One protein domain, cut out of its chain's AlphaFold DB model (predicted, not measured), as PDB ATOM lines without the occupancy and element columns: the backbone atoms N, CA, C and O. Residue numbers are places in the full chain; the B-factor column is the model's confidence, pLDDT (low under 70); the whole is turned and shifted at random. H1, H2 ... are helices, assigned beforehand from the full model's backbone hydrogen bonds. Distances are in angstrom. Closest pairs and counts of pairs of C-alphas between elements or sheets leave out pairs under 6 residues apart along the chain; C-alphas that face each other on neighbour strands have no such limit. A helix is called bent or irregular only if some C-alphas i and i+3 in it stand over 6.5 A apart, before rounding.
ATOM      1  N   LYS A   2      20.468  38.672  33.323       49.69
ATOM      2  CA  LYS A   2      20.118  40.018  32.798       49.69
ATOM      3  C   LYS A   2      19.045  40.023  31.691       49.69
ATOM      4  O   LYS A   2      18.116  40.822  31.730       49.69
ATOM      5  N   LEU A   3      19.106  39.056  30.772       47.50
ATOM      6  CA  LEU A   3      18.079  38.846  29.737       47.50
ATOM      7  C   LEU A   3      16.732  38.386  30.326       47.50
ATOM      8  O   LEU A   3      15.681  38.686  29.771       47.50
ATOM      9  N   VAL A   4      16.770  37.703  31.478       53.34
ATOM     10  CA  VAL A   4      15.577  37.235  32.196       53.34
ATOM     11  C   VAL A   4      14.824  38.419  32.786       53.34
ATOM     12  O   VAL A   4      13.617  38.429  32.676       53.34
ATOM     13  N   SER A   5      15.492  39.453  33.312       54.38
ATOM     14  CA  SER A   5      14.801  40.647  33.831       54.38
ATOM     15  C   SER A   5      14.015  41.380  32.735       54.38
ATOM     16  O   SER A   5      12.823  41.626  32.889       54.38
ATOM     17  N   ILE A   6      14.628  41.624  31.571       55.25
ATOM     18  CA  ILE A   6      13.951  42.248  30.416       55.25
ATOM     19  C   ILE A   6      12.785  41.389  29.936       55.25
ATOM     20  O   ILE A   6      11.698  41.905  29.687       55.25
ATOM     21  N   LEU A   7      13.008  40.080  29.801       58.09
ATOM     22  CA  LEU A   7      11.997  39.142  29.329       58.09
ATOM     23  C   LEU A   7      10.873  38.982  30.356       58.09
ATOM     24  O   LEU A   7       9.724  38.904  29.958       58.09
ATOM     25  N   VAL A   8      11.174  39.044  31.654       60.72
ATOM     26  CA  VAL A   8      10.209  39.052  32.759       60.72
ATOM     27  C   VAL A   8       9.410  40.346  32.763       60.72
ATOM     28  O   VAL A   8       8.197  40.264  32.807       60.72
ATOM     29  N   PHE A   9      10.010  41.529  32.616       60.06
ATOM     30  CA  PHE A   9       9.241  42.777  32.529       60.06
ATOM     31  C   PHE A   9       8.398  42.857  31.252       60.06
ATOM     32  O   PHE A   9       7.258  43.314  31.311       60.06
ATOM     33  N   ARG A  10       8.899  42.357  30.112       59.75
ATOM     34  CA  ARG A  10       8.105  42.228  28.877       59.75
ATOM     35  C   ARG A  10       6.991  41.197  29.018       59.75
ATOM     36  O   ARG A  10       5.895  41.454  28.543       59.75
ATOM     37  N   LEU A  11       7.251  40.059  29.660       56.84
ATOM     38  CA  LEU A  11       6.256  39.024  29.939       56.84
ATOM     39  C   LEU A  11       5.229  39.507  30.949       56.84
ATOM     40  O   LEU A  11       4.065  39.213  30.761       56.84
ATOM     41  N   ILE A  12       5.621  40.266  31.972       58.22
ATOM     42  CA  ILE A  12       4.707  40.888  32.929       58.22
ATOM     43  C   ILE A  12       3.858  41.913  32.190       58.22
ATOM     44  O   ILE A  12       2.649  41.847  32.308       58.22
ATOM     45  N   ALA A  13       4.446  42.786  31.366       53.22
ATOM     46  CA  ALA A  13       3.700  43.759  30.569       53.22
ATOM     47  C   ALA A  13       2.748  43.102  29.546       53.22
ATOM     48  O   ALA A  13       1.648  43.599  29.333       53.22
ATOM     49  N   ASN A  14       3.133  41.974  28.935       52.19
ATOM     50  CA  ASN A  14       2.257  41.206  28.041       52.19
ATOM     51  C   ASN A  14       1.214  40.374  28.803       52.19
ATOM     52  O   ASN A  14       0.095  40.213  28.329       52.19
ATOM     53  N   ALA A  15       1.558  39.839  29.973       50.50
ATOM     54  CA  ALA A  15       0.652  39.066  30.816       50.50
ATOM     55  C   ALA A  15      -0.397  39.973  31.464       50.50
ATOM     56  O   ALA A  15      -1.557  39.587  31.524       50.50
ATOM     57  N   THR A  16      -0.022  41.190  31.871       48.69
ATOM     58  CA  THR A  16      -0.949  42.223  32.362       48.69
ATOM     59  C   THR A  16      -1.731  42.908  31.243       48.69
ATOM     60  O   THR A  16      -2.749  43.536  31.517       48.69
ATOM     61  N   ALA A  17      -1.307  42.773  29.979       43.09
ATOM     62  CA  ALA A  17      -2.109  43.166  28.820       43.09
ATOM     63  C   ALA A  17      -3.242  42.171  28.514       43.09
ATOM     64  O   ALA A  17      -4.218  42.549  27.866       43.09
ATOM     65  N   SER A  18      -3.141  40.926  28.996       44.03
ATOM     66  CA  SER A  18      -4.269  40.000  29.001       44.03
ATOM     67  C   SER A  18      -5.197  40.368  30.162       44.03
ATOM     68  O   SER A  18      -4.719  40.530  31.285       44.03
ATOM     69  N   PRO A  19      -6.513  40.521  29.955       48.53
ATOM     70  CA  PRO A  19      -7.446  40.704  31.061       48.53
ATOM     71  C   PRO A  19      -7.430  39.446  31.949       48.53
ATOM     72  O   PRO A  19      -8.099  38.455  31.683       48.53
ATOM     73  N   ILE A  20      -6.659  39.483  33.038       51.09
ATOM     74  CA  ILE A  20      -6.446  38.371  33.990       51.09
ATOM     75  C   ILE A  20      -7.738  37.982  34.757       51.09
ATOM     76  O   ILE A  20      -7.773  37.004  35.498       51.09
ATOM     77  N   CYS A  21      -8.847  38.686  34.529       53.94
ATOM     78  CA  CYS A  21     -10.188  38.348  35.012       53.94
ATOM     79  C   CYS A  21     -11.210  38.520  33.882       53.94
ATOM     80  O   CYS A  21     -12.117  39.346  33.974       53.94
ATOM     81  N   GLN A  22     -11.036  37.795  32.774       65.44
ATOM     82  CA  GLN A  22     -11.924  37.935  31.624       65.44
ATOM     83  C   GLN A  22     -13.221  37.145  31.829       65.44
ATOM     84  O   GLN A  22     -13.411  36.046  31.310       65.44
ATOM     85  N   PHE A  23     -14.131  37.739  32.596       79.88
ATOM     86  CA  PHE A  23     -15.552  37.508  32.384       79.88
ATOM     87  C   PHE A  23     -15.884  37.882  30.933       79.88
ATOM     88  O   PHE A  23     -15.483  38.947  30.455       79.88
ATOM     89  N   VAL A  24     -16.581  36.999  30.222       81.38
ATOM     90  CA  VAL A  24     -16.905  37.178  28.804       81.38
ATOM     91  C   VAL A  24     -18.378  37.576  28.702       81.38
ATOM     92  O   VAL A  24     -19.240  36.725  28.870       81.38
ATOM     93  N   GLU A 173     -18.175  40.442  40.876       86.88
ATOM     94  CA  GLU A 173     -19.204  41.081  41.710       86.88
ATOM     95  C   GLU A 173     -20.383  40.126  42.001       86.88
ATOM     96  O   GLU A 173     -20.830  40.009  43.146       86.88
ATOM     97  N   GLN A 174     -20.844  39.370  40.996       87.88
ATOM     98  CA  GLN A 174     -21.875  38.334  41.173       87.88
ATOM     99  C   GLN A 174     -21.385  37.164  42.034       87.88
ATOM    100  O   GLN A 174     -22.165  36.580  42.791       87.88
ATOM    101  N   LEU A 175     -20.095  36.827  41.955       89.19
ATOM    102  CA  LEU A 175     -19.492  35.800  42.802       89.19
ATOM    103  C   LEU A 175     -19.449  36.241  44.273       89.19
ATOM    104  O   LEU A 175     -19.809  35.460  45.154       89.19
ATOM    105  N   ALA A 176     -19.096  37.501  44.547       89.88
ATOM    106  CA  ALA A 176     -19.155  38.071  45.894       89.88
ATOM    107  C   ALA A 176     -20.591  38.075  46.455       89.88
ATOM    108  O   ALA A 176     -20.805  37.766  47.628       89.88
ATOM    109  N   PHE A 177     -21.596  38.335  45.610       88.12
ATOM    110  CA  PHE A 177     -23.002  38.201  45.999       88.12
ATOM    111  C   PHE A 177     -23.387  36.760  46.360       88.12
ATOM    112  O   PHE A 177     -24.083  36.532  47.354       88.12
ATOM    113  N   ALA A 178     -22.939  35.774  45.577       90.00
ATOM    114  CA  ALA A 178     -23.154  34.370  45.908       90.00
ATOM    115  C   ALA A 178     -22.470  34.004  47.234       90.00
ATOM    116  O   ALA A 178     -23.095  33.374  48.086       90.00
ATOM    117  N   LEU A 179     -21.234  34.467  47.447       91.00
ATOM    118  CA  LEU A 179     -20.482  34.245  48.680       91.00
ATOM    119  C   LEU A 179     -21.197  34.822  49.907       91.00
ATOM    120  O   LEU A 179     -21.282  34.141  50.928       91.00
ATOM    121  N   ARG A 180     -21.781  36.025  49.799       90.00
ATOM    122  CA  ARG A 180     -22.604  36.613  50.870       90.00
ATOM    123  C   ARG A 180     -23.679  35.641  51.326       90.00
ATOM    124  O   ARG A 180     -23.810  35.422  52.522       90.00
ATOM    125  N   TRP A 181     -24.410  35.034  50.390       89.00
ATOM    126  CA  TRP A 181     -25.491  34.104  50.716       89.00
ATOM    127  C   TRP A 181     -25.000  32.880  51.503       89.00
ATOM    128  O   TRP A 181     -25.651  32.473  52.462       89.00
ATOM    129  N   TYR A 182     -23.826  32.345  51.157       90.56
ATOM    130  CA  TYR A 182     -23.207  31.238  51.895       90.56
ATOM    131  C   TYR A 182     -22.658  31.638  53.266       90.56
ATOM    132  O   TYR A 182     -22.578  30.791  54.152       90.56
ATOM    133  N   LEU A 183     -22.300  32.909  53.458       90.81
ATOM    134  CA  LEU A 183     -21.807  33.425  54.734       90.81
ATOM    135  C   LEU A 183     -22.925  33.849  55.698       90.81
ATOM    136  O   LEU A 183     -22.664  33.913  56.892       90.81
ATOM    137  N   ILE A 184     -24.165  34.065  55.236       89.69
ATOM    138  CA  ILE A 184     -25.320  34.398  56.099       89.69
ATOM    139  C   ILE A 184     -25.450  33.498  57.341       89.69
ATOM    140  O   ILE A 184     -25.593  34.053  58.421       89.69
ATOM    141  N   PRO A 185     -25.385  32.152  57.286       91.56
ATOM    142  CA  PRO A 185     -25.516  31.340  58.503       91.56
ATOM    143  C   PRO A 185     -24.450  31.651  59.567       91.56
ATOM    144  O   PRO A 185     -24.686  31.434  60.754       91.56
ATOM    145  N   LEU A 186     -23.297  32.198  59.169       90.88
ATOM    146  CA  LEU A 186     -22.226  32.578  60.084       90.88
ATOM    147  C   LEU A 186     -22.558  33.843  60.897       90.88
ATOM    148  O   LEU A 186     -21.931  34.079  61.930       90.88
ATOM    149  N   THR A 187     -23.578  34.621  60.507       88.12
ATOM    150  CA  THR A 187     -24.053  35.757  61.318       88.12
ATOM    151  C   THR A 187     -24.610  35.299  62.662       88.12
ATOM    152  O   THR A 187     -24.539  36.050  63.629       88.12
ATOM    153  N   TYR A 188     -25.107  34.060  62.761       89.75
ATOM    154  CA  TYR A 188     -25.583  33.491  64.025       89.75
ATOM    155  C   TYR A 188     -24.461  33.350  65.068       89.75
ATOM    156  O   TYR A 188     -24.709  33.414  66.266       89.75
ATOM    157  N   VAL A 189     -23.209  33.226  64.617       92.44
ATOM    158  CA  VAL A 189     -22.013  33.150  65.475       92.44
ATOM    159  C   VAL A 189     -21.485  34.556  65.830       92.44
ATOM    160  O   VAL A 189     -20.456  34.695  66.483       92.44
ATOM    161  N   GLY A 190     -22.181  35.623  65.413       88.06
ATOM    162  CA  GLY A 190     -21.803  37.014  65.682       88.06
ATOM    163  C   GLY A 190     -20.759  37.593  64.719       88.06
ATOM    164  O   GLY A 190     -20.149  38.616  65.023       88.06
ATOM    165  N   VAL A 191     -20.525  36.960  63.563       90.69
ATOM    166  CA  VAL A 191     -19.584  37.466  62.547       90.69
ATOM    167  C   VAL A 191     -20.242  38.579  61.706       90.69
ATOM    168  O   VAL A 191     -21.335  38.356  61.177       90.69
ATOM    169  N   PRO A 192     -19.596  39.753  61.510       89.44
ATOM    170  CA  PRO A 192     -20.139  40.861  60.714       89.44
ATOM    171  C   PRO A 192     -19.996  40.598  59.205       89.44
ATOM    172  O   PRO A 192     -19.095  41.101  58.533       89.44
ATOM    173  N   VAL A 193     -20.889  39.775  58.652       89.69
ATOM    174  CA  VAL A 193     -20.834  39.341  57.243       89.69
ATOM    175  C   VAL A 193     -20.948  40.511  56.264       89.69
ATOM    176  O   VAL A 193     -20.236  40.525  55.262       89.69
ATOM    177  N   ASP A 194     -21.790  41.511  56.538       87.19
ATOM    178  CA  ASP A 194     -21.973  42.644  55.622       87.19
ATOM    179  C   ASP A 194     -20.694  43.489  55.462       87.19
ATOM    180  O   ASP A 194     -20.371  43.892  54.345       87.19
ATOM    181  N   GLU A 195     -19.900  43.665  56.524       87.69
ATOM    182  CA  GLU A 195     -18.603  44.362  56.464       87.69
ATOM    183  C   GLU A 195     -17.553  43.556  55.686       87.69
ATOM    184  O   GLU A 195     -16.800  44.108  54.879       87.69
ATOM    185  N   ILE A 196     -17.532  42.231  55.868       91.19
ATOM    186  CA  ILE A 196     -16.639  41.333  55.120       91.19
ATOM    187  C   ILE A 196     -16.966  41.388  53.622       91.19
ATOM    188  O   ILE A 196     -16.074  41.471  52.783       91.19
ATOM    189  N   ILE A 197     -18.250  41.384  53.263       90.75
ATOM    190  CA  ILE A 197     -18.662  41.459  51.858       90.75
ATOM    191  C   ILE A 197     -18.393  42.842  51.264       90.75
ATOM    192  O   ILE A 197     -17.952  42.931  50.120       90.75
ATOM    193  N   LEU A 198     -18.603  43.920  52.022       89.25
ATOM    194  CA  LEU A 198     -18.291  45.274  51.568       89.25
ATOM    195  C   LEU A 198     -16.792  45.453  51.297       89.25
ATOM    196  O   LEU A 198     -16.416  45.967  50.244       89.25
ATOM    197  N   THR A 199     -15.933  44.983  52.205       91.31
ATOM    198  CA  THR A 199     -14.472  45.021  52.015       91.31
ATOM    199  C   THR A 199     -14.023  44.145  50.840       91.31
ATOM    200  O   THR A 199     -13.152  44.547  50.064       91.31
ATOM    201  N   LEU A 200     -14.667  42.993  50.629       92.31
ATOM    202  CA  LEU A 200     -14.432  42.149  49.457       92.31
ATOM    203  C   LEU A 200     -14.816  42.856  48.147       92.31
ATOM    204  O   LEU A 200     -14.022  42.875  47.216       92.31
ATOM    205  N   LEU A 201     -15.994  43.477  48.059       89.12
ATOM    206  CA  LEU A 201     -16.412  44.201  46.849       89.12
ATOM    207  C   LEU A 201     -15.500  45.386  46.542       89.12
ATOM    208  O   LEU A 201     -15.138  45.610  45.386       89.12
ATOM    209  N   LEU A 202     -15.111  46.132  47.577       90.06
ATOM    210  CA  LEU A 202     -14.188  47.245  47.424       90.06
ATOM    211  C   LEU A 202     -12.833  46.760  46.905       90.06
ATOM    212  O   LEU A 202     -12.299  47.342  45.965       90.06
ATOM    213  N   SER A 203     -12.305  45.668  47.468       92.12
ATOM    214  CA  SER A 203     -11.026  45.099  47.032       92.12
ATOM    215  C   SER A 203     -11.090  44.540  45.606       92.12
ATOM    216  O   SER A 203     -10.176  44.792  44.824       92.12
ATOM    217  N   LEU A 204     -12.192  43.884  45.218       88.56
ATOM    218  CA  LEU A 204     -12.428  43.410  43.847       88.56
ATOM    219  C   LEU A 204     -12.535  44.544  42.826       88.56
ATOM    220  O   LEU A 204     -12.178  44.354  41.672       88.56
ATOM    221  N   ARG A 205     -13.012  45.728  43.210       86.00
ATOM    222  CA  ARG A 205     -12.977  46.898  42.321       86.00
ATOM    223  C   ARG A 205     -11.589  47.526  42.282       86.00
ATOM    224  O   ARG A 205     -11.111  47.928  41.224       86.00
ATOM    225  N   PHE A 206     -10.936  47.592  43.437       88.69
ATOM    226  CA  PHE A 206      -9.622  48.195  43.580       88.69
ATOM    227  C   PHE A 206      -8.532  47.416  42.841       88.69
ATOM    228  O   PHE A 206      -7.631  48.030  42.283       88.69
ATOM    229  N   ILE A 207      -8.642  46.087  42.751       89.12
ATOM    230  CA  ILE A 207      -7.682  45.260  42.009       89.12
ATOM    231  C   ILE A 207      -7.567  45.693  40.539       89.12
ATOM    232  O   ILE A 207      -6.460  45.753  40.013       89.12
ATOM    233  N   HIS A 208      -8.679  46.069  39.895       85.75
ATOM    234  CA  HIS A 208      -8.677  46.549  38.513       85.75
ATOM    235  C   HIS A 208      -7.947  47.890  38.387       85.75
ATOM    236  O   HIS A 208      -7.088  48.037  37.526       85.75
ATOM    237  N   ILE A 209      -8.206  48.820  39.312       87.44
ATOM    238  CA  ILE A 209      -7.522  50.121  39.366       87.44
ATOM    239  C   ILE A 209      -6.014  49.930  39.577       87.44
ATOM    240  O   ILE A 209      -5.199  50.564  38.912       87.44
ATOM    241  N   VAL A 210      -5.629  49.026  40.481       88.31
ATOM    242  CA  VAL A 210      -4.225  48.698  40.744       88.31
ATOM    243  C   VAL A 210      -3.559  48.123  39.496       88.31
ATOM    244  O   VAL A 210      -2.436  48.508  39.187       88.31
ATOM    245  N   PHE A 211      -4.229  47.238  38.753       86.12
ATOM    246  CA  PHE A 211      -3.685  46.695  37.505       86.12
ATOM    247  C   PHE A 211      -3.494  47.759  36.422       86.12
ATOM    248  O   PHE A 211      -2.468  47.734  35.736       86.12
ATOM    249  N   ASP A 212      -4.423  48.706  36.297       85.81
ATOM    250  CA  ASP A 212      -4.285  49.825  35.363       85.81
ATOM    251  C   ASP A 212      -3.094  50.716  35.738       85.81
ATOM    252  O   ASP A 212      -2.280  51.069  34.880       85.81
ATOM    253  N   GLU A 213      -2.915  51.007  37.028       87.69
ATOM    254  CA  GLU A 213      -1.769  51.781  37.504       87.69
ATOM    255  C   GLU A 213      -0.444  51.033  37.309       87.69
ATOM    256  O   GLU A 213       0.532  51.602  36.818       87.69
ATOM    257  N   LEU A 214      -0.408  49.735  37.623       86.50
ATOM    258  CA  LEU A 214       0.751  48.876  37.375       86.50
ATOM    259  C   LEU A 214       1.134  48.877  35.895       86.50
ATOM    260  O   LEU A 214       2.316  48.979  35.564       86.50
ATOM    261  N   ARG A 215       0.146  48.802  34.996       84.12
ATOM    262  CA  ARG A 215       0.362  48.865  33.548       84.12
ATOM    263  C   ARG A 215       0.898  50.230  33.120       84.12
ATOM    264  O   ARG A 215       1.848  50.276  32.339       84.12
ATOM    265  N   ASN A 216       0.342  51.325  33.630       84.62
ATOM    266  CA  ASN A 216       0.804  52.680  33.315       84.62
ATOM    267  C   ASN A 216       2.249  52.906  33.769       84.62
ATOM    268  O   ASN A 216       3.074  53.417  33.007       84.62
ATOM    269  N   VAL A 217       2.588  52.457  34.980       85.44
ATOM    270  CA  VAL A 217       3.958  52.504  35.494       85.44
ATOM    271  C   VAL A 217       4.881  51.623  34.651       85.44
ATOM    272  O   VAL A 217       5.943  52.090  34.245       85.44
ATOM    273  N   ALA A 218       4.472  50.397  34.307       82.19
ATOM    274  CA  ALA A 218       5.261  49.498  33.464       82.19
ATOM    275  C   ALA A 218       5.554  50.103  32.079       82.19
ATOM    276  O   ALA A 218       6.698  50.078  31.625       82.19
ATOM    277  N   LEU A 219       4.559  50.710  31.427       81.75
ATOM    278  CA  LEU A 219       4.743  51.387  30.139       81.75
ATOM    279  C   LEU A 219       5.671  52.605  30.256       81.75
ATOM    280  O   LEU A 219       6.539  52.793  29.402       81.75
ATOM    281  N   GLY A 220       5.559  53.383  31.338       83.50
ATOM    282  CA  GLY A 220       6.467  54.500  31.620       83.50
ATOM    283  C   GLY A 220       7.913  54.071  31.908       83.50
ATOM    284  O   GLY A 220       8.854  54.816  31.632       83.50
ATOM    285  N   ILE A 221       8.121  52.862  32.434       79.25
ATOM    286  CA  ILE A 221       9.459  52.275  32.608       79.25
ATOM    287  C   ILE A 221      10.036  51.884  31.248       79.25
ATOM    288  O   ILE A 221      11.176  52.231  30.936       79.25
ATOM    289  N   VAL A 222       9.245  51.200  30.417       78.75
ATOM    290  CA  VAL A 222       9.669  50.781  29.073       78.75
ATOM    291  C   VAL A 222      10.031  51.994  28.207       78.75
ATOM    292  O   VAL A 222      11.015  51.943  27.468       78.75
ATOM    293  N   SER A 223       9.309  53.114  28.336       82.69
ATOM    294  CA  SER A 223       9.614  54.341  27.589       82.69
ATOM    295  C   SER A 223      10.911  55.026  28.033       82.69
ATOM    296  O   SER A 223      11.514  55.745  27.240       82.69
ATOM    297  N   ARG A 224      11.383  54.797  29.267       81.06
ATOM    298  CA  ARG A 224      12.591  55.443  29.813       81.06
ATOM    299  C   ARG A 224      13.922  54.918  29.255       81.06
ATOM    300  O   ARG A 224      14.959  55.350  29.737       81.06
ATOM    301  N   ARG A 225      13.920  54.055  28.224       66.50
ATOM    302  CA  ARG A 225      15.116  53.612  27.458       66.50
ATOM    303  C   ARG A 225      16.332  53.290  28.351       66.50
ATOM    304  O   ARG A 225      17.466  53.614  28.011       66.50
ATOM    305  N   ILE A 226      16.093  52.641  29.491       71.25
ATOM    306  CA  ILE A 226      17.155  52.200  30.403       71.25
ATOM    307  C   ILE A 226      17.936  51.076  29.708       71.25
ATOM    308  O   ILE A 226      17.343  50.106  29.229       71.25
ATOM    309  N   ASN A 227      19.264  51.190  29.643       74.56
ATOM    310  CA  ASN A 227      20.138  50.158  29.083       74.56
ATOM    311  C   ASN A 227      20.287  48.988  30.071       74.56
ATOM    312  O   ASN A 227      21.317  48.819  30.717       74.56
ATOM    313  N   TRP A 228      19.258  48.145  30.166       70.81
ATOM    314  CA  TRP A 228      19.179  46.991  31.077       70.81
ATOM    315  C   TRP A 228      20.355  46.005  30.983       70.81
ATOM    316  O   TRP A 228      20.619  45.257  31.920       70.81
ATOM    317  N   VAL A 229      21.067  45.980  29.854       73.12
ATOM    318  CA  VAL A 229      22.236  45.110  29.643       73.12
ATOM    319  C   VAL A 229      23.431  45.555  30.503       73.12
ATOM    320  O   VAL A 229      24.200  44.713  30.975       73.12
ATOM    321  N   GLN A 230      23.559  46.861  30.752       77.38
ATOM    322  CA  GLN A 230      24.701  47.456  31.451       77.38
ATOM    323  C   GLN A 230      24.529  47.492  32.979       77.38
ATOM    324  O   GLN A 230      25.532  47.514  33.680       77.38
ATOM    325  N   LEU A 231      23.300  47.401  33.502       75.06
ATOM    326  CA  LEU A 231      23.039  47.484  34.944       75.06
ATOM    327  C   LEU A 231      23.588  46.290  35.740       75.06
ATOM    328  O   LEU A 231      23.553  45.131  35.299       75.06
ATOM    329  N   THR A 232      24.051  46.580  36.954       85.19
ATOM    330  CA  THR A 232      24.356  45.582  37.983       85.19
ATOM    331  C   THR A 232      23.074  45.096  38.679       85.19
ATOM    332  O   THR A 232      22.000  45.697  38.576       85.19
ATOM    333  N   MET A 233      23.159  43.959  39.381       81.25
ATOM    334  CA  MET A 233      22.005  43.391  40.096       81.25
ATOM    335  C   MET A 233      21.508  44.307  41.225       81.25
ATOM    336  O   MET A 233      20.302  44.380  41.435       81.25
ATOM    337  N   MET A 234      22.408  45.028  41.904       86.31
ATOM    338  CA  MET A 234      22.044  45.928  43.006       86.31
ATOM    339  C   MET A 234      21.294  47.164  42.502       86.31
ATOM    340  O   MET A 234      20.192  47.438  42.966       86.31
ATOM    341  N   GLU A 235      21.799  47.816  41.452       84.12
ATOM    342  CA  GLU A 235      21.123  48.970  40.832       84.12
ATOM    343  C   GLU A 235      19.727  48.605  40.303       84.12
ATOM    344  O   GLU A 235      18.789  49.398  40.374       84.12
ATOM    345  N   THR A 236      19.562  47.379  39.792       81.31
ATOM    346  CA  THR A 236      18.257  46.880  39.332       81.31
ATOM    347  C   THR A 236      17.252  46.786  40.482       81.31
ATOM    348  O   THR A 236      16.078  47.114  40.302       81.31
ATOM    349  N   ILE A 237      17.701  46.341  41.660       86.12
ATOM    350  CA  ILE A 237      16.858  46.214  42.853       86.12
ATOM    351  C   ILE A 237      16.464  47.596  43.375       86.12
ATOM    352  O   ILE A 237      15.284  47.808  43.644       86.12
ATOM    353  N   ASP A 238      17.391  48.550  43.444       86.94
ATOM    354  CA  ASP A 238      17.099  49.911  43.921       86.94
ATOM    355  C   ASP A 238      16.056  50.610  43.043       86.94
ATOM    356  O   ASP A 238      15.078  51.187  43.530       86.94
ATOM    357  N   ILE A 239      16.208  50.481  41.723       85.19
ATOM    358  CA  ILE A 239      15.242  50.983  40.746       85.19
ATOM    359  C   ILE A 239      13.873  50.313  40.945       85.19
ATOM    360  O   ILE A 239      12.841  50.988  40.953       85.19
ATOM    361  N   PHE A 240      13.849  48.993  41.142       84.31
ATOM    362  CA  PHE A 240      12.614  48.243  41.370       84.31
ATOM    363  C   PHE A 240      11.904  48.659  42.666       84.31
ATOM    364  O   PHE A 240      10.692  48.883  42.655       84.31
ATOM    365  N   ILE A 241      12.649  48.834  43.761       89.56
ATOM    366  CA  ILE A 241      12.125  49.310  45.047       89.56
ATOM    367  C   ILE A 241      11.525  50.710  44.893       89.56
ATOM    368  O   ILE A 241      10.404  50.943  45.348       89.56
ATOM    369  N   GLY A 242      12.209  51.626  44.199       88.50
ATOM    370  CA  GLY A 242      11.688  52.970  43.937       88.50
ATOM    371  C   GLY A 242      10.358  52.959  43.168       88.50
ATOM    372  O   GLY A 242       9.450  53.742  43.462       88.50
ATOM    373  N   TYR A 243      10.189  52.034  42.219       86.19
ATOM    374  CA  TYR A 243       8.918  51.879  41.507       86.19
ATOM    375  C   TYR A 243       7.812  51.306  42.383       86.19
ATOM    376  O   TYR A 243       6.695  51.825  42.354       86.19
ATOM    377  N   ILE A 244       8.120  50.289  43.189       89.19
ATOM    378  CA  ILE A 244       7.176  49.744  44.167       89.19
ATOM    379  C   ILE A 244       6.681  50.860  45.091       89.19
ATOM    380  O   ILE A 244       5.473  51.030  45.246       89.19
ATOM    381  N   GLN A 245       7.584  51.678  45.638       92.50
ATOM    382  CA  GLN A 245       7.219  52.811  46.496       92.50
ATOM    383  C   GLN A 245       6.266  53.791  45.796       92.50
ATOM    384  O   GLN A 245       5.282  54.233  46.393       92.50
ATOM    385  N   ARG A 246       6.511  54.106  44.516       90.31
ATOM    386  CA  ARG A 246       5.631  54.983  43.727       90.31
ATOM    387  C   ARG A 246       4.231  54.393  43.556       90.31
ATOM    388  O   ARG A 246       3.252  55.115  43.736       90.31
ATOM    389  N   ILE A 247       4.142  53.104  43.232       90.81
ATOM    390  CA  ILE A 247       2.869  52.390  43.085       90.81
ATOM    391  C   ILE A 247       2.109  52.407  44.413       90.81
ATOM    392  O   ILE A 247       0.951  52.813  44.447       90.81
ATOM    393  N   PHE A 248       2.769  52.064  45.521       92.88
ATOM    394  CA  PHE A 248       2.154  52.091  46.850       92.88
ATOM    395  C   PHE A 248       1.632  53.480  47.228       92.88
ATOM    396  O   PHE A 248       0.507  53.588  47.711       92.88
ATOM    397  N   LYS A 249       2.401  54.545  46.961       93.81
ATOM    398  CA  LYS A 249       1.948  55.921  47.211       93.81
ATOM    399  C   LYS A 249       0.680  56.250  46.421       93.81
ATOM    400  O   LYS A 249      -0.240  56.844  46.975       93.81
ATOM    401  N   ASN A 250       0.608  55.852  45.149       90.88
ATOM    402  CA  ASN A 250      -0.570  56.130  44.328       90.88
ATOM    403  C   ASN A 250      -1.803  55.331  44.785       90.88
ATOM    404  O   ASN A 250      -2.889  55.878  44.944       90.88
ATOM    405  N   ILE A 251      -1.611  54.047  45.085       93.06
ATOM    406  CA  ILE A 251      -2.632  53.152  45.644       93.06
ATOM    407  C   ILE A 251      -3.202  53.714  46.956       93.06
ATOM    408  O   ILE A 251      -4.418  53.735  47.140       93.06
ATOM    409  N   PHE A 252      -2.344  54.213  47.850       94.38
ATOM    410  CA  PHE A 252      -2.780  54.809  49.114       94.38
ATOM    411  C   PHE A 252      -3.595  56.091  48.898       94.38
ATOM    412  O   PHE A 252      -4.647  56.258  49.510       94.38
ATOM    413  N   ASN A 253      -3.176  56.955  47.967       93.38
ATOM    414  CA  ASN A 253      -3.943  58.147  47.600       93.38
ATOM    415  C   ASN A 253      -5.336  57.792  47.058       93.38
ATOM    416  O   ASN A 253      -6.317  58.443  47.411       93.38
ATOM    417  N   HIS A 254      -5.448  56.748  46.233       90.56
ATOM    418  CA  HIS A 254      -6.745  56.271  45.751       90.56
ATOM    419  C   HIS A 254      -7.625  55.739  46.885       90.56
ATOM    420  O   HIS A 254      -8.818  56.041  46.923       90.56
ATOM    421  N   ALA A 255      -7.054  54.976  47.820       92.81
ATOM    422  CA  ALA A 255      -7.786  54.492  48.986       92.81
ATOM    423  C   ALA A 255      -8.327  55.653  49.841       92.81
ATOM    424  O   ALA A 255      -9.488  55.614  50.246       92.81
ATOM    425  N   GLU A 256      -7.529  56.707  50.040       94.56
ATOM    426  CA  GLU A 256      -7.939  57.909  50.775       94.56
ATOM    427  C   GLU A 256      -9.043  58.690  50.049       94.56
ATOM    428  O   GLU A 256     -10.037  59.093  50.644       94.56
ATOM    429  N   GLN A 257      -8.944  58.851  48.728       93.81
ATOM    430  CA  GLN A 257     -10.008  59.490  47.949       93.81
ATOM    431  C   GLN A 257     -11.330  58.720  48.052       93.81
ATOM    432  O   GLN A 257     -12.395  59.326  48.178       93.81
ATOM    433  N   ILE A 258     -11.275  57.386  48.020       91.81
ATOM    434  CA  ILE A 258     -12.454  56.526  48.150       91.81
ATOM    435  C   ILE A 258     -13.039  56.611  49.566       91.81
ATOM    436  O   ILE A 258     -14.259  56.719  49.701       91.81
ATOM    437  N   SER A 259     -12.206  56.597  50.612       93.00
ATOM    438  CA  SER A 259     -12.666  56.686  52.004       93.00
ATOM    439  C   SER A 259     -13.354  58.029  52.281       93.00
ATOM    440  O   SER A 259     -14.486  58.048  52.766       93.00
ATOM    441  N   GLN A 260     -12.748  59.146  51.868       94.44
ATOM    442  CA  GLN A 260     -13.331  60.484  52.004       94.44
ATOM    443  C   GLN A 260     -14.650  60.594  51.233       94.44
ATOM    444  O   GLN A 260     -15.663  61.067  51.751       94.44
ATOM    445  N   ALA A 261     -14.684  60.060  50.011       94.25
ATOM    446  CA  ALA A 261     -15.883  60.011  49.184       94.25
ATOM    447  C   ALA A 261     -17.018  59.170  49.803       94.25
ATOM    448  O   ALA A 261     -18.192  59.459  49.551       94.25
ATOM    449  N   MET A 262     -16.701  58.138  50.592       91.12
ATOM    450  CA  MET A 262     -17.685  57.358  51.352       91.12
ATOM    451  C   MET A 262     -18.210  58.132  52.565       91.12
ATOM    452  O   MET A 262     -19.420  58.139  52.798       91.12
ATOM    453  N   ILE A 263     -17.332  58.823  53.296       91.38
ATOM    454  CA  ILE A 263     -17.703  59.628  54.470       91.38
ATOM    455  C   ILE A 263     -18.635  60.777  54.065       91.38
ATOM    456  O   ILE A 263     -19.689  60.946  54.676       91.38
ATOM    457  N   VAL A 264     -18.313  61.507  52.989       95.88
ATOM    458  CA  VAL A 264     -19.148  62.612  52.469       95.88
ATOM    459  C   VAL A 264     -20.530  62.125  52.021       95.88
ATOM    460  O   VAL A 264     -21.520  62.834  52.170       95.88
ATOM    461  N   ARG A 265     -20.629  60.886  51.526       90.00
ATOM    462  CA  ARG A 265     -21.910  60.244  51.183       90.00
ATOM    463  C   ARG A 265     -22.691  59.733  52.401       90.00
ATOM    464  O   ARG A 265     -23.765  59.167  52.234       90.00
ATOM    465  N   GLY A 266     -22.175  59.924  53.615       87.81
ATOM    466  CA  GLY A 266     -22.841  59.532  54.854       87.81
ATOM    467  C   GLY A 266     -22.646  58.066  55.243       87.81
ATOM    468  O   GLY A 266     -23.429  57.548  56.037       87.81
ATOM    469  N   PHE A 267     -21.625  57.375  54.722       86.81
ATOM    470  CA  PHE A 267     -21.325  56.008  55.150       86.81
ATOM    471  C   PHE A 267     -20.773  55.999  56.585       86.81
ATOM    472  O   PHE A 267     -19.682  56.502  56.843       86.81
ATOM    473  N   ARG A 268     -21.524  55.411  57.529       82.38
ATOM    474  CA  ARG A 268     -21.163  55.368  58.964       82.38
ATOM    475  C   ARG A 268     -20.573  54.030  59.431       82.38
ATOM    476  O   ARG A 268     -20.319  53.875  60.620       82.38
ATOM    477  N   GLY A 269     -20.389  53.058  58.533       77.88
ATOM    478  CA  GLY A 269     -19.755  51.764  58.838       77.88
ATOM    479  C   GLY A 269     -20.536  50.824  59.765       77.88
ATOM    480  O   GLY A 269     -20.036  49.763  60.106       77.88
ATOM    481  N   ASN A 270     -21.758  51.170  60.172       76.88
ATOM    482  CA  ASN A 270     -22.587  50.336  61.040       76.88
ATOM    483  C   ASN A 270     -23.367  49.288  60.227       76.88
ATOM    484  O   ASN A 270     -24.200  49.630  59.385       76.88
ATOM    485  N   SER A 271     -23.156  48.001  60.506       67.81
ATOM    486  CA  SER A 271     -23.768  46.885  59.760       67.81
ATOM    487  C   SER A 271     -25.307  46.884  59.804       67.81
ATOM    488  O   SER A 271     -25.947  46.403  58.878       67.81
ATOM    489  N   CYS A 272     -25.923  47.502  60.821       67.12
ATOM    490  CA  CYS A 272     -27.384  47.583  60.941       67.12
ATOM    491  C   CYS A 272     -28.046  48.701  60.111       67.12
ATOM    492  O   CYS A 272     -29.257  48.641  59.920       67.12
ATOM    493  N   SER A 273     -27.313  49.724  59.637       66.56
ATOM    494  CA  SER A 273     -27.949  50.871  58.947       66.56
ATOM    495  C   SER A 273     -27.838  50.856  57.425       66.56
ATOM    496  O   SER A 273     -28.530  51.623  56.761       66.56
ATOM    497  N   HIS A 274     -27.020  49.970  56.850       69.56
ATOM    498  CA  HIS A 274     -26.827  49.911  55.405       69.56
ATOM    499  C   HIS A 274     -27.229  48.547  54.844       69.56
ATOM    500  O   HIS A 274     -26.733  47.501  55.253       69.56
ATOM    501  N   LYS A 275     -28.133  48.558  53.860       72.69
ATOM    502  CA  LYS A 275     -28.521  47.360  53.115       72.69
ATOM    503  C   LYS A 275     -27.872  47.405  51.742       72.69
ATOM    504  O   LYS A 275     -28.184  48.265  50.926       72.69
ATOM    505  N   ILE A 276     -26.956  46.473  51.492       75.25
ATOM    506  CA  ILE A 276     -26.306  46.338  50.188       75.25
ATOM    507  C   ILE A 276     -27.303  45.679  49.230       75.25
ATOM    508  O   ILE A 276     -27.631  44.493  49.378       75.25
ATOM    509  N   TYR A 277     -27.796  46.466  48.275       71.50
ATOM    510  CA  TYR A 277     -28.620  45.993  47.170       71.50
ATOM    511  C   TYR A 277     -27.713  45.615  46.004       71.50
ATOM    512  O   TYR A 277     -26.948  46.433  45.503       71.50
ATOM    513  N   PHE A 278     -27.811  44.363  45.578       69.31
ATOM    514  CA  PHE A 278     -27.196  43.899  44.345       69.31
ATOM    515  C   PHE A 278     -28.281  43.904  43.280       69.31
ATOM    516  O   PHE A 278     -29.357  43.343  43.506       69.31
ATOM    517  N   LEU A 279     -28.017  44.544  42.142       55.56
ATOM    518  CA  LEU A 279     -28.924  44.502  41.003       55.56
ATOM    519  C   LEU A 279     -28.855  43.086  40.413       55.56
ATOM    520  O   LEU A 279     -27.989  42.766  39.602       55.56
ATOM    521  N   SER A 280     -29.724  42.200  40.893       51.22
ATOM    522  CA  SER A 280     -29.900  40.881  40.299       51.22
ATOM    523  C   SER A 280     -30.666  41.093  39.001       51.22
ATOM    524  O   SER A 280     -31.880  41.279  39.023       51.22
ATOM    525  N   GLY A 281     -29.945  41.140  37.879       47.66
ATOM    526  CA  GLY A 281     -30.561  41.125  36.556       47.66
ATOM    527  C   GLY A 281     -31.565  39.975  36.482       47.66
ATOM    528  O   GLY A 281     -31.244  38.861  36.887       47.66
TER     529      GLY A 281
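This is residues 2 to 24 and 173 to 281 of the 404 residues of an uncharacterized protein of Punica granatum (UniProt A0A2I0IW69). Two long helices, H4 and H3, cross as an open X, touching near their middles and spreading apart toward their ends. Along the side of H3 away from H4, H1 packs on the part of H3 toward its last residue, and H2, kinked, folds back on the part toward its first. The printed part has 132 residues with four named helices, H1 H2 H3 H4 along the chain, and no named strand: all helix. It is loose, radius of gyration of the C-alphas 20.2 A, and elongated, spanning 61 by 33 by 28 A.

H4, residues 233 to 264, is 47.1 A long and ends at C-alpha 264 (-19.148, 62.612, 52.469). H3, residues 193 to 223, is 45.1 A long. H2 is residues 173 to 189, 25.2 A; it is irregular, C-alphas 182 and 185 being 7.0 A apart, with a kink of 42 degrees near residue 182. H1, residues 2 to 17, is 22.8 A long and begins at C-alpha 2 (20.118, 40.018, 32.798).

H3 is the hub, touching the three other helices. H4 and H3 form a helical hairpin, opposite ways at a steep tilt of 43 degrees; their closest C-alphas, Ile 251 and Val 210, are 6.8 A apart. H3 touches H4 with residues 210 to 217 alone. H2 and H3 form another helical hairpin, at 37 degrees only just steep, with the C-alphas of Thr 187 and Val 193 closest at 6.3 A. H1 touches H3 at a steep tilt of 52 degrees, opposite ways; the closest C-alphas, Ala 13 and Ala 218, are 6.6 A apart. H1 and H4 are only just apart, at 8.3 A. In H4 every O i to N i+4 pair is within hydrogen-bond range; in H1 11 of 12 are, in H2 8 of 13, in H3 25 of 27.

The C-alphas farthest apart, Tyr 188 and Gln 230, are 61.5 A apart. Residues 25 to 172 are not printed; C-alphas 24 and 173 are 13.7 A apart across the cut. Residues 265 to 281 hold no named element. The model's pLDDT is under 70 at residues 2 to 22, 225, 271 to 274 and 278 to 281.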